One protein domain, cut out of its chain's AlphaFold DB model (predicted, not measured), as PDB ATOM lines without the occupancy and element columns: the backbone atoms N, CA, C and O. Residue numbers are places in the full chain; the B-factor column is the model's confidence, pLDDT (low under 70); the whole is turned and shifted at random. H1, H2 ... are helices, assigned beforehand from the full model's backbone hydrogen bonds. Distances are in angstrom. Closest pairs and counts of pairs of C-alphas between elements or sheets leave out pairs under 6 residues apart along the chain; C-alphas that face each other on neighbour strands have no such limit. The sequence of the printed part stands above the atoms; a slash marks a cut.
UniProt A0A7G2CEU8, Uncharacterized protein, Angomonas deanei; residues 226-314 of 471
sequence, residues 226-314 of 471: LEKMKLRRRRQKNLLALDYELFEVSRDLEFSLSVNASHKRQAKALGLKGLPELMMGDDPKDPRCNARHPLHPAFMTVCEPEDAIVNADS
ATOM      1  N   LEU A 226      59.334 -23.948  -4.397       66.56
ATOM      2  CA  LEU A 226      59.198 -24.218  -5.828       66.56
ATOM      3  C   LEU A 226      58.488 -25.548  -6.124       66.56
ATOM      4  O   LEU A 226      57.572 -25.596  -6.947       66.56
ATOM      5  N   GLU A 227      58.891 -26.642  -5.476       68.06
ATOM      6  CA  GLU A 227      58.273 -27.961  -5.672       68.06
ATOM      7  C   GLU A 227      56.811 -27.972  -5.229       68.06
ATOM      8  O   GLU A 227      55.954 -28.514  -5.931       68.06
ATOM      9  N   LYS A 228      56.500 -27.312  -4.109       68.81
ATOM     10  CA  LYS A 228      55.123 -27.128  -3.632       68.81
ATOM     11  C   LYS A 228      54.292 -26.369  -4.646       68.81
ATOM     12  O   LYS A 228      53.153 -26.748  -4.922       68.81
ATOM     13  N   MET A 229      54.864 -25.326  -5.234       70.62
ATOM     14  CA  MET A 229      54.170 -24.520  -6.219       70.62
ATOM     15  C   MET A 229      53.913 -25.293  -7.522       70.62
ATOM     16  O   MET A 229      52.781 -25.326  -8.014       70.62
ATOM     17  N   LYS A 230      54.914 -26.029  -8.023       74.12
ATOM     18  CA  LYS A 230      54.757 -26.961  -9.154       74.12
ATOM     19  C   LYS A 230      53.686 -28.017  -8.871       74.12
ATOM     20  O   LYS A 230      52.842 -28.293  -9.725       74.12
ATOM     21  N   LEU A 231      53.668 -28.570  -7.657       75.62
ATOM     22  CA  LEU A 231      52.662 -29.541  -7.234       75.62
ATOM     23  C   LEU A 231      51.253 -28.929  -7.198       75.62
ATOM     24  O   LEU A 231      50.308 -29.563  -7.670       75.62
ATOM     25  N   ARG A 232      51.099 -27.693  -6.698       76.81
ATOM     26  CA  ARG A 232      49.823 -26.954  -6.708       76.81
ATOM     27  C   ARG A 232      49.325 -26.722  -8.138       76.81
ATOM     28  O   ARG A 232      48.163 -27.018  -8.414       76.81
ATOM     29  N   ARG A 233      50.195 -26.283  -9.057       82.19
ATOM     30  CA  ARG A 233      49.864 -26.123 -10.487       82.19
ATOM     31  C   ARG A 233      49.421 -27.448 -11.117       82.19
ATOM     32  O   ARG A 233      48.358 -27.510 -11.729       82.19
ATOM     33  N   ARG A 234      50.168 -28.538 -10.897       79.38
ATOM     34  CA  ARG A 234      49.810 -29.878 -11.397       79.38
ATOM     35  C   ARG A 234      48.470 -30.365 -10.846       79.38
ATOM     36  O   ARG A 234      47.655 -30.901 -11.589       79.38
ATOM     37  N   ARG A 235      48.220 -30.165  -9.550       78.19
ATOM     38  CA  ARG A 235      46.946 -30.532  -8.925       78.19
ATOM     39  C   ARG A 235      45.784 -29.746  -9.524       78.19
ATOM     40  O   ARG A 235      44.735 -30.334  -9.748       78.19
ATOM     41  N   GLN A 236      45.981 -28.460  -9.808       87.00
ATOM     42  CA  GLN A 236      44.964 -27.627 -10.443       87.00
ATOM     43  C   GLN A 236      44.619 -28.110 -11.857       87.00
ATOM     44  O   GLN A 236      43.438 -28.191 -12.193       87.00
ATOM     45  N   LYS A 237      45.630 -28.495 -12.649       85.06
ATOM     46  CA  LYS A 237      45.443 -29.131 -13.966       85.06
ATOM     47  C   LYS A 237      44.633 -30.431 -13.844       85.06
ATOM     48  O   LYS A 237      43.661 -30.620 -14.567       85.06
ATOM     49  N   ASN A 238      44.978 -31.289 -12.881       84.38
ATOM     50  CA  ASN A 238      44.259 -32.546 -12.643       84.38
ATOM     51  C   ASN A 238      42.809 -32.330 -12.179       84.38
ATOM     52  O   ASN A 238      41.926 -33.064 -12.607       84.38
ATOM     53  N   LEU A 239      42.560 -31.343 -11.308       86.75
ATOM     54  CA  LEU A 239      41.210 -31.008 -10.845       86.75
ATOM     55  C   LEU A 239      40.330 -30.600 -12.029       86.75
ATOM     56  O   LEU A 239      39.239 -31.127 -12.186       86.75
ATOM     57  N   LEU A 240      40.853 -29.735 -12.904       90.81
ATOM     58  CA  LEU A 240      40.142 -29.289 -14.100       90.81
ATOM     59  C   LEU A 240      39.811 -30.448 -15.051       90.81
ATOM     60  O   LEU A 240      38.730 -30.471 -15.632       90.81
ATOM     61  N   ALA A 241      40.713 -31.423 -15.192       88.25
ATOM     62  CA  ALA A 241      40.447 -32.623 -15.982       88.25
ATOM     63  C   ALA A 241      39.314 -33.480 -15.381       88.25
ATOM     64  O   ALA A 241      38.434 -33.922 -16.112       88.25
ATOM     65  N   LEU A 242      39.295 -33.666 -14.056       88.00
ATOM     66  CA  LEU A 242      38.222 -34.397 -13.367       88.00
ATOM     67  C   LEU A 242      36.877 -33.669 -13.462       88.00
ATOM     68  O   LEU A 242      35.849 -34.294 -13.713       88.00
ATOM     69  N   ASP A 243      36.877 -32.349 -13.292       90.38
ATOM     70  CA  ASP A 243      35.668 -31.536 -13.401       90.38
ATOM     71  C   ASP A 243      35.129 -31.500 -14.839       90.38
ATOM     72  O   ASP A 243      33.915 -31.461 -15.051       90.38
ATOM     73  N   TYR A 244      36.015 -31.586 -15.835       91.69
ATOM     74  CA  TYR A 244      35.634 -31.812 -17.227       91.69
ATOM     75  C   TYR A 244      34.937 -33.160 -17.422       91.69
ATOM     76  O   TYR A 244      33.849 -33.194 -17.994       91.69
ATOM     77  N   GLU A 245      35.495 -34.256 -16.902       90.56
ATOM     78  CA  GLU A 245      34.839 -35.570 -16.959       90.56
ATOM     79  C   GLU A 245      33.470 -35.549 -16.259       90.56
ATOM     80  O   GLU A 245      32.484 -36.072 -16.784       90.56
ATOM     81  N   LEU A 246      33.380 -34.895 -15.098       89.75
ATOM     82  CA  LEU A 246      32.129 -34.760 -14.355       89.75
ATOM     83  C   LEU A 246      31.087 -33.944 -15.134       89.75
ATOM     84  O   LEU A 246      29.903 -34.297 -15.144       89.75
ATOM     85  N   PHE A 247      31.511 -32.885 -15.824       92.25
ATOM     86  CA  PHE A 247      30.647 -32.125 -16.722       92.25
ATOM     87  C   PHE A 247      30.187 -32.959 -17.926       92.25
ATOM     88  O   PHE A 247      29.011 -32.917 -18.277       92.25
ATOM     89  N   GLU A 248      31.063 -33.752 -18.543       91.88
ATOM     90  CA  GLU A 248      30.698 -34.605 -19.681       91.88
ATOM     91  C   GLU A 248      29.614 -35.633 -19.317       91.88
ATOM     92  O   GLU A 248      28.742 -35.933 -20.141       91.88
ATOM     93  N   VAL A 249      29.631 -36.126 -18.072       93.00
ATOM     94  CA  VAL A 249      28.621 -37.051 -17.534       93.00
ATOM     95  C   VAL A 249      27.333 -36.331 -17.128       93.00
ATOM     96  O   VAL A 249      26.244 -36.805 -17.445       93.00
ATOM     97  N   SER A 250      27.435 -35.207 -16.416       94.00
ATOM     98  CA  SER A 250      26.268 -34.507 -15.851       94.00
ATOM     99  C   SER A 250      25.551 -33.596 -16.849       94.00
ATOM    100  O   SER A 250      24.336 -33.434 -16.763       94.00
ATOM    101  N   ARG A 251      26.298 -32.996 -17.784       94.50
ATOM    102  CA  ARG A 251      25.867 -31.909 -18.680       94.50
ATOM    103  C   ARG A 251      25.248 -30.715 -17.946       94.50
ATOM    104  O   ARG A 251      24.458 -29.972 -18.529       94.50
ATOM    105  N   ASP A 252      25.623 -30.512 -16.686       94.69
ATOM    106  CA  ASP A 252      25.142 -29.406 -15.865       94.69
ATOM    107  C   ASP A 252      25.921 -28.118 -16.186       94.69
ATOM    108  O   ASP A 252      27.107 -27.963 -15.874       94.69
ATOM    109  N   LEU A 253      25.240 -27.184 -16.852       92.62
ATOM    110  CA  LEU A 253      25.817 -25.901 -17.243       92.62
ATOM    111  C   LEU A 253      26.077 -24.987 -16.042       92.62
ATOM    112  O   LEU A 253      27.084 -24.281 -16.041       92.62
ATOM    113  N   GLU A 254      25.226 -25.011 -15.019       87.62
ATOM    114  CA  GLU A 254      25.390 -24.166 -13.833       87.62
ATOM    115  C   GLU A 254      26.628 -24.598 -13.041       87.62
ATOM    116  O   GLU A 254      27.487 -23.770 -12.714       87.62
ATOM    117  N   PHE A 255      26.787 -25.913 -12.855       88.88
ATOM    118  CA  PHE A 255      28.008 -26.515 -12.321       88.88
ATOM    119  C   PHE A 255      29.246 -26.055 -13.102       88.88
ATOM    120  O   PHE A 255      30.202 -25.541 -12.512       88.88
ATOM    121  N   SER A 256      29.216 -26.165 -14.435       89.44
ATOM    122  CA  SER A 256      30.366 -25.825 -15.279       89.44
ATOM    123  C   SER A 256      30.777 -24.353 -15.188       89.44
ATOM    124  O   SER A 256      31.969 -24.049 -15.184       89.44
ATOM    125  N   LEU A 257      29.820 -23.427 -15.059       85.56
ATOM    126  CA  LEU A 257      30.102 -21.998 -14.915       85.56
ATOM    127  C   LEU A 257      30.746 -21.690 -13.560       85.56
ATOM    128  O   LEU A 257      31.740 -20.960 -13.501       85.56
ATOM    129  N   SER A 258      30.220 -22.285 -12.486       82.88
ATOM    130  CA  SER A 258      30.768 -22.147 -11.133       82.88
ATOM    131  C   SER A 258      32.206 -22.667 -11.057       82.88
ATOM    132  O   SER A 258      33.114 -21.980 -10.573       82.88
ATOM    133  N   VAL A 259      32.441 -23.853 -11.622       86.00
ATOM    134  CA  VAL A 259      33.754 -24.496 -11.641       86.00
ATOM    135  C   VAL A 259      34.738 -23.754 -12.546       86.00
ATOM    136  O   VAL A 259      35.865 -23.500 -12.126       86.00
ATOM    137  N   ASN A 260      34.315 -23.285 -13.723       89.31
ATOM    138  CA  ASN A 260      35.135 -22.431 -14.588       89.31
ATOM    139  C   ASN A 260      35.615 -21.173 -13.843       89.31
ATOM    140  O   ASN A 260      36.812 -20.879 -13.809       89.31
ATOM    141  N   ALA A 261      34.704 -20.454 -13.176       78.75
ATOM    142  CA  ALA A 261      35.057 -19.278 -12.383       78.75
ATOM    143  C   ALA A 261      36.031 -19.626 -11.242       78.75
ATOM    144  O   ALA A 261      36.995 -18.892 -11.004       78.75
ATOM    145  N   SER A 262      35.812 -20.759 -10.567       79.94
ATOM    146  CA  SER A 262      36.706 -21.271  -9.526       79.94
ATOM    147  C   SER A 262      38.114 -21.548 -10.063       79.94
ATOM    148  O   SER A 262      39.094 -21.031  -9.520       79.94
ATOM    149  N   HIS A 263      38.231 -22.271 -11.180       87.00
ATOM    150  CA  HIS A 263      39.525 -22.568 -11.788       87.00
ATOM    151  C   HIS A 263      40.245 -21.320 -12.270       87.00
ATOM    152  O   HIS A 263      41.449 -21.234 -12.063       87.00
ATOM    153  N   LYS A 264      39.543 -20.341 -12.851       82.44
ATOM    154  CA  LYS A 264      40.152 -19.068 -13.265       82.44
ATOM    155  C   LYS A 264      40.706 -18.289 -12.074       82.44
ATOM    156  O   LYS A 264      41.834 -17.805 -12.139       82.44
ATOM    157  N   ARG A 265      39.954 -18.203 -10.968       74.75
ATOM    158  CA  ARG A 265      40.437 -17.571  -9.727       74.75
ATOM    159  C   ARG A 265      41.676 -18.280  -9.192       74.75
ATOM    160  O   ARG A 265      42.660 -17.624  -8.866       74.75
ATOM    161  N   GLN A 266      41.642 -19.608  -9.146       75.00
ATOM    162  CA  GLN A 266      42.755 -20.398  -8.635       75.00
ATOM    163  C   GLN A 266      43.973 -20.351  -9.566       75.00
ATOM    164  O   GLN A 266      45.096 -20.270  -9.086       75.00
ATOM    165  N   ALA A 267      43.775 -20.347 -10.883       78.69
ATOM    166  CA  ALA A 267      44.843 -20.198 -11.867       78.69
ATOM    167  C   ALA A 267      45.539 -18.841 -11.727       78.69
ATOM    168  O   ALA A 267      46.766 -18.790 -11.671       78.69
ATOM    169  N   LYS A 268      44.757 -17.766 -11.545       74.50
ATOM    170  CA  LYS A 268      45.276 -16.432 -11.227       74.50
ATOM    171  C   LYS A 268      46.059 -16.426  -9.913       74.50
ATOM    172  O   LYS A 268      47.160 -15.898  -9.873       74.50
ATOM    173  N   ALA A 269      45.537 -17.054  -8.858       63.75
ATOM    174  CA  ALA A 269      46.233 -17.171  -7.572       63.75
ATOM    175  C   ALA A 269      47.532 -17.998  -7.646       63.75
ATOM    176  O   ALA A 269      48.380 -17.881  -6.762       63.75
ATOM    177  N   LEU A 270      47.669 -18.841  -8.677       70.00
ATOM    178  CA  LEU A 270      48.843 -19.670  -8.946       70.00
ATOM    179  C   LEU A 270      49.799 -19.070 -10.002       70.00
ATOM    180  O   LEU A 270      50.766 -19.736 -10.397       70.00
ATOM    181  N   GLY A 271      49.521 -17.858 -10.487       70.62
ATOM    182  CA  GLY A 271      50.300 -17.198 -11.537       70.62
ATOM    183  C   GLY A 271      50.366 -17.975 -12.854       70.62
ATOM    184  O   GLY A 271      51.394 -17.988 -13.529       70.62
ATOM    185  N   LEU A 272      49.296 -18.695 -13.208       78.12
ATOM    186  CA  LEU A 272      49.199 -19.385 -14.493       78.12
ATOM    187  C   LEU A 272      48.800 -18.383 -15.585       78.12
ATOM    188  O   LEU A 272      47.804 -17.673 -15.459       78.12
ATOM    189  N   LYS A 273      49.600 -18.341 -16.656       67.06
ATOM    190  CA  LYS A 273      49.463 -17.391 -17.776       67.06
ATOM    191  C   LYS A 273      48.346 -17.752 -18.747       67.06
ATOM    192  O   LYS A 273      47.851 -16.888 -19.464       67.06
ATOM    193  N   GLY A 274      47.991 -19.031 -18.784       68.00
ATOM    194  CA  GLY A 274      47.180 -19.581 -19.843       68.00
ATOM    195  C   GLY A 274      47.876 -19.666 -21.204       68.00
ATOM    196  O   GLY A 274      48.990 -19.175 -21.394       68.00
ATOM    197  N   LEU A 275      47.214 -20.313 -22.158       75.38
ATOM    198  CA  LEU A 275      47.626 -20.412 -23.552       75.38
ATOM    199  C   LEU A 275      47.066 -19.223 -24.358       75.38
ATOM    200  O   LEU A 275      45.918 -18.829 -24.147       75.38
ATOM    201  N   PRO A 276      47.826 -18.660 -25.313       71.94
ATOM    202  CA  PRO A 276      47.261 -17.749 -26.300       71.94
ATOM    203  C   PRO A 276      46.296 -18.502 -27.232       71.94
ATOM    204  O   PRO A 276      46.606 -19.604 -27.683       71.94
ATOM    205  N   GLU A 277      45.154 -17.891 -27.570       66.56
ATOM    206  CA  GLU A 277      44.107 -18.481 -28.437       66.56
ATOM    207  C   GLU A 277      44.617 -18.951 -29.813       66.56
ATOM    208  O   GLU A 277      44.007 -19.806 -30.445       66.56
ATOM    209  N   LEU A 278      45.758 -18.436 -30.277       59.06
ATOM    210  CA  LEU A 278      46.293 -18.659 -31.624       59.06
ATOM    211  C   LEU A 278      47.033 -20.000 -31.826       59.06
ATOM    212  O   LEU A 278      47.522 -20.248 -32.926       59.06
ATOM    213  N   MET A 279      47.158 -20.850 -30.801       57.59
ATOM    214  CA  MET A 279      48.054 -22.027 -30.814       57.59
ATOM    215  C   MET A 279      47.354 -23.397 -30.903       57.59
ATOM    216  O   MET A 279      48.003 -24.421 -30.697       57.59
ATOM    217  N   MET A 280      46.055 -23.460 -31.211       59.62
ATOM    218  CA  MET A 280      45.269 -24.692 -31.041       59.62
ATOM    219  C   MET A 280      44.642 -25.181 -32.356       59.62
ATOM    220  O   MET A 280      44.081 -24.398 -33.115       59.62
ATOM    221  N   GLY A 281      44.751 -26.485 -32.638       64.81
ATOM    222  CA  GLY A 281      44.105 -27.131 -33.790       64.81
ATOM    223  C   GLY A 281      42.618 -27.424 -33.554       64.81
ATOM    224  O   GLY A 281      42.175 -27.482 -32.414       64.81
ATOM    225  N   ASP A 282      41.848 -27.661 -34.617       69.81
ATOM    226  CA  ASP A 282      40.400 -27.933 -34.549       69.81
ATOM    227  C   ASP A 282      40.080 -29.385 -34.117       69.81
ATOM    228  O   ASP A 282      39.553 -30.174 -34.905       69.81
ATOM    229  N   ASP A 283      40.384 -29.774 -32.871       77.19
ATOM    230  CA  ASP A 283      39.827 -31.013 -32.298       77.19
ATOM    231  C   ASP A 283      38.550 -30.707 -31.491       77.19
ATOM    232  O   ASP A 283      38.627 -30.179 -30.379       77.19
ATOM    233  N   PRO A 284      37.349 -31.052 -31.992       72.00
ATOM    234  CA  PRO A 284      36.097 -30.773 -31.291       72.00
ATOM    235  C   PRO A 284      35.940 -31.548 -29.974       72.00
ATOM    236  O   PRO A 284      35.069 -31.197 -29.173       72.00
ATOM    237  N   LYS A 285      36.738 -32.605 -29.753       75.06
ATOM    238  CA  LYS A 285      36.727 -33.397 -28.515       75.06
ATOM    239  C   LYS A 285      37.652 -32.835 -27.446       75.06
ATOM    240  O   LYS A 285      37.472 -33.164 -26.278       75.06
ATOM    241  N   ASP A 286      38.610 -31.997 -27.825       80.69
ATOM    242  CA  ASP A 286      39.510 -31.372 -26.874       80.69
ATOM    243  C   ASP A 286      38.868 -30.081 -26.332       80.69
ATOM    244  O   ASP A 286      38.652 -29.127 -27.090       80.69
ATOM    245  N   PRO A 287      38.550 -29.993 -25.026       76.81
ATOM    246  CA  PRO A 287      37.988 -28.776 -24.444       76.81
ATOM    247  C   PRO A 287      38.947 -27.580 -24.543       76.81
ATOM    248  O   PRO A 287      38.505 -26.434 -24.454       76.81
ATOM    249  N   ARG A 288      40.244 -27.819 -24.771       80.38
ATOM    250  CA  ARG A 288      41.229 -26.767 -25.041       80.38
ATOM    251  C   ARG A 288      41.067 -26.160 -26.439       80.38
ATOM    252  O   ARG A 288      41.460 -25.022 -26.639       80.38
ATOM    253  N   CYS A 289      40.468 -26.879 -27.385       79.75
ATOM    254  CA  CYS A 289      40.253 -26.426 -28.764       79.75
ATOM    255  C   CYS A 289      38.804 -25.991 -29.024       79.75
ATOM    256  O   CYS A 289      38.521 -25.195 -29.917       79.75
ATOM    257  N   ASN A 290      37.858 -26.504 -28.240       83.81
ATOM    258  CA  ASN A 290      36.445 -26.209 -28.416       83.81
ATOM    259  C   ASN A 290      36.039 -24.923 -27.679       83.81
ATOM    260  O   ASN A 290      35.585 -24.970 -26.537       83.81
ATOM    261  N   ALA A 291      36.111 -23.781 -28.370       84.81
ATOM    262  CA  ALA A 291      35.721 -22.471 -27.835       84.81
ATOM    263  C   ALA A 291      34.270 -22.391 -27.311       84.81
ATOM    264  O   ALA A 291      33.927 -21.491 -26.547       84.81
ATOM    265  N   ARG A 292      33.397 -23.328 -27.708       85.50
ATOM    266  CA  ARG A 292      32.005 -23.400 -27.234       85.50
ATOM    267  C   ARG A 292      31.849 -24.194 -25.937       85.50
ATOM    268  O   ARG A 292      30.754 -24.217 -25.379       85.50
ATOM    269  N   HIS A 293      32.900 -24.863 -25.467       88.94
ATOM    270  CA  HIS A 293      32.855 -25.644 -24.239       88.94
ATOM    271  C   HIS A 293      32.875 -24.715 -23.008       88.94
ATOM    272  O   HIS A 293      33.729 -23.833 -22.928       88.94
ATOM    273  N   PRO A 294      32.004 -24.901 -21.998       89.88
ATOM    274  CA  PRO A 294      31.901 -23.963 -20.870       89.88
ATOM    275  C   PRO A 294      33.163 -23.895 -19.995       89.88
ATOM    276  O   PRO A 294      33.434 -22.865 -19.381       89.88
ATOM    277  N   LEU A 295      33.960 -24.969 -19.967       91.06
ATOM    278  CA  LEU A 295      35.260 -25.007 -19.279       91.06
ATOM    279  C   LEU A 295      36.441 -24.552 -20.152       91.06
ATOM    280  O   LEU A 295      37.558 -24.479 -19.644       91.06
ATOM    281  N   HIS A 296      36.230 -24.239 -21.436       90.19
ATOM    282  CA  HIS A 296      37.305 -23.808 -22.337       90.19
ATOM    283  C   HIS A 296      38.133 -22.645 -21.761       90.19
ATOM    284  O   HIS A 296      39.356 -22.763 -21.726       90.19
ATOM    285  N   PRO A 297      37.532 -21.583 -21.180       89.06
ATOM    286  CA  PRO A 297      38.314 -20.504 -20.580       89.06
ATOM    287  C   PRO A 297      39.213 -20.970 -19.426       89.06
ATOM    288  O   PRO A 297      40.327 -20.472 -19.280       89.06
ATOM    289  N   ALA A 298      38.763 -21.927 -18.609       89.00
ATOM    290  CA  ALA A 298      39.576 -22.496 -17.537       89.00
ATOM    291  C   ALA A 298      40.749 -23.308 -18.092       89.00
ATOM    292  O   ALA A 298      41.865 -23.134 -17.610       89.00
ATOM    293  N   PHE A 299      40.533 -24.121 -19.130       90.12
ATOM    294  CA  PHE A 299      41.611 -24.836 -19.826       90.12
ATOM    295  C   PHE A 299      42.630 -23.874 -20.421       90.12
ATOM    296  O   PHE A 299      43.829 -24.030 -20.193       90.12
ATOM    297  N   MET A 300      42.144 -22.819 -21.072       88.31
ATOM    298  CA  MET A 300      42.999 -21.772 -21.606       88.31
ATOM    299  C   MET A 300      43.747 -21.021 -20.517       88.31
ATOM    300  O   MET A 300      44.809 -20.529 -20.821       88.31
ATOM    301  N   THR A 301      43.267 -20.952 -19.271       86.38
ATOM    302  CA  THR A 301      43.971 -20.256 -18.174       86.38
ATOM    303  C   THR A 301      44.934 -21.178 -17.408       86.38
ATOM    304  O   THR A 301      45.964 -20.732 -16.912       86.38
ATOM    305  N   VAL A 302      44.599 -22.464 -17.269       85.50
ATOM    306  CA  VAL A 302      45.318 -23.426 -16.413       85.50
ATOM    307  C   VAL A 302      46.445 -24.159 -17.157       85.50
ATOM    308  O   VAL A 302      47.415 -24.583 -16.524       85.50
ATOM    309  N   CYS A 303      46.343 -24.321 -18.478       82.38
ATOM    310  CA  CYS A 303      47.386 -24.957 -19.285       82.38
ATOM    311  C   CYS A 303      48.570 -24.009 -19.531       82.38
ATOM    312  O   CYS A 303      48.388 -22.818 -19.781       82.38
ATOM    313  N   GLU A 304      49.788 -24.550 -19.469       77.56
ATOM    314  CA  GLU A 304      51.019 -23.821 -19.791       77.56
ATOM    315  C   GLU A 304      51.484 -24.162 -21.221       77.56
ATOM    316  O   GLU A 304      51.148 -25.231 -21.737       77.56
ATOM    317  N   PRO A 305      52.287 -23.294 -21.870       66.31
ATOM    318  CA  PRO A 305      52.806 -23.527 -23.225       66.31
ATOM    319  C   PRO A 305      53.559 -24.855 -23.369       66.31
ATOM    320  O   PRO A 305      53.456 -25.526 -24.391       66.31
ATOM    321  N   GLU A 306      54.276 -25.267 -22.323       66.12
ATOM    322  CA  GLU A 306      55.046 -26.514 -22.298       66.12
ATOM    323  C   GLU A 306      54.151 -27.765 -22.401       66.12
ATOM    324  O   GLU A 306      54.551 -28.762 -23.003       66.12
ATOM    325  N   ASP A 307      52.906 -27.708 -21.909       61.28
ATOM    326  CA  ASP A 307      51.955 -28.829 -22.002       61.28
ATOM    327  C   ASP A 307      51.416 -29.028 -23.433       61.28
ATOM    328  O   ASP A 307      50.939 -30.117 -23.786       61.28
ATOM    329  N   ALA A 308      51.452 -27.973 -24.258       54.59
ATOM    330  CA  ALA A 308      51.024 -28.023 -25.654       54.59
ATOM    331  C   ALA A 308      52.055 -28.758 -26.529       54.59
ATOM    332  O   ALA A 308      51.677 -29.502 -27.433       54.59
ATOM    333  N   ILE A 309      53.345 -28.624 -26.204       53.09
ATOM    334  CA  ILE A 309      54.453 -29.233 -26.956       53.09
ATOM    335  C   ILE A 309      54.505 -30.751 -26.721       53.09
ATOM    336  O   ILE A 309      54.610 -31.523 -27.671       53.09
ATOM    337  N   VAL A 310      54.316 -31.207 -25.475       50.81
ATOM    338  CA  VAL A 310      54.388 -32.643 -25.125       50.81
ATOM    339  C   VAL A 310      53.286 -33.480 -25.795       50.81
ATOM    340  O   VAL A 310      53.489 -34.662 -26.060       50.81
ATOM    341  N   ASN A 311      52.129 -32.889 -26.116       44.62
ATOM    342  CA  ASN A 311      51.071 -33.596 -26.851       44.62
ATOM    343  C   ASN A 311      51.305 -33.614 -28.372       44.62
ATOM    344  O   ASN A 311      50.911 -34.581 -29.030       44.62
ATOM    345  N   ALA A 312      51.963 -32.590 -28.923       42.59
ATOM    346  CA  ALA A 312      52.259 -32.491 -30.352       42.59
ATOM    347  C   ALA A 312      53.340 -33.492 -30.809       42.59
ATOM    348  O   ALA A 312      53.249 -34.037 -31.909       42.59
ATOM    349  N   ASP A 313      54.291 -33.837 -29.934       36.59
ATOM    350  CA  ASP A 313      55.393 -34.768 -30.235       36.59
ATOM    351  C   ASP A 313      54.996 -36.258 -30.294       36.59
ATOM    352  O   ASP A 313      55.826 -37.130 -30.565       36.59
ATOM    353  N   SER A 314      53.704 -36.573 -30.157       39.12
ATOM    354  CA  SER A 314      53.162 -37.899 -30.497       39.12
ATOM    355  C   SER A 314      53.189 -38.190 -32.007       39.12
ATOM    356  O   SER A 314      52.935 -39.323 -32.418       39.12
TER     357      SER A 314
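AT A GLANCE: This is residues 226 to 314 of the 471 residues of an uncharacterized protein of Angomonas deanei (UniProt A0A7G2CEU8). What shape does the model show? A long helical hairpin, H1 and H2 side by side, has the short helix H3 lying lengthwise over both, and the three helix centres make a triangle. A long loop, residues 270 to 295, swings out beyond H3 on the side away from the hairpin, and H4 comes after H3 at the end of the printed part, where residues 309 to 314 stick out. What is it made of? The printed part has 89 residues, with four named helices in the order H1, H2, H3, H4 and no named strand, and its class is all helix. How large is it? It is compact, with a radius of gyration of the C-alphas of 12.8 A, and spans 36 by 27 by 20 A.

IN THESE COORDINATES: Where do the first two helices run? H1 is residues 226 to 250, 35.9 A from first to last C-alpha, beginning at C-alpha 226 at (59.198, -24.218, -5.828). H2 is residues 253 to 269, 24.2 A long in the same measure. Where are the other two? H3 is residues 296 to 302, 10.0 A long, beginning at C-alpha 296 at (37.305, -23.808, -22.337). H4 is residues 305 to 312, 11.5 A long, ending at C-alpha 312 at (52.259, -32.491, -30.352).

HOW THE PARTS SIT: How do H1 and H2 stand? They form a helical hairpin and touch, at a shallow tilt of 8 degrees, opposite ways; their closest C-alphas, those of Phe 247 and Ser 256, are 6.5 A apart. Where does H3 meet them? H1 touches H3 with residues 233 to 240 alone, at a shallow tilt of 16 degrees, opposite ways; the closest C-alphas, of Lys 237 and Val 302, are 6.2 A apart. H2 touches H3 with residues 260 to 267 alone, at a shallow tilt of 24 degrees, the same way; the closest C-alphas, of Asn 260 and Ala 298, are 5.3 A apart. What of H4? It is apart from H1, H2 and H3. Are the helix backbones complete? In H1, H2 and H3 every O i to N i+4 pair is within hydrogen-bond range; in H4, 2 of 4 are.

THE WHOLE: What are its extremes? The two C-alphas farthest apart, those of Leu 226 and Arg 251, are 36.5 A apart. How are the helices linked? The printed part has no cut; the links H1 to H2 and H3 to H4 are tight, and the link H2 to H3, of 26 residues, is long. Where is confidence low? The mean pLDDT of the printed part is 77.6, and 22 residues are under 70, among them residues 277 to 282 and 305 to 314.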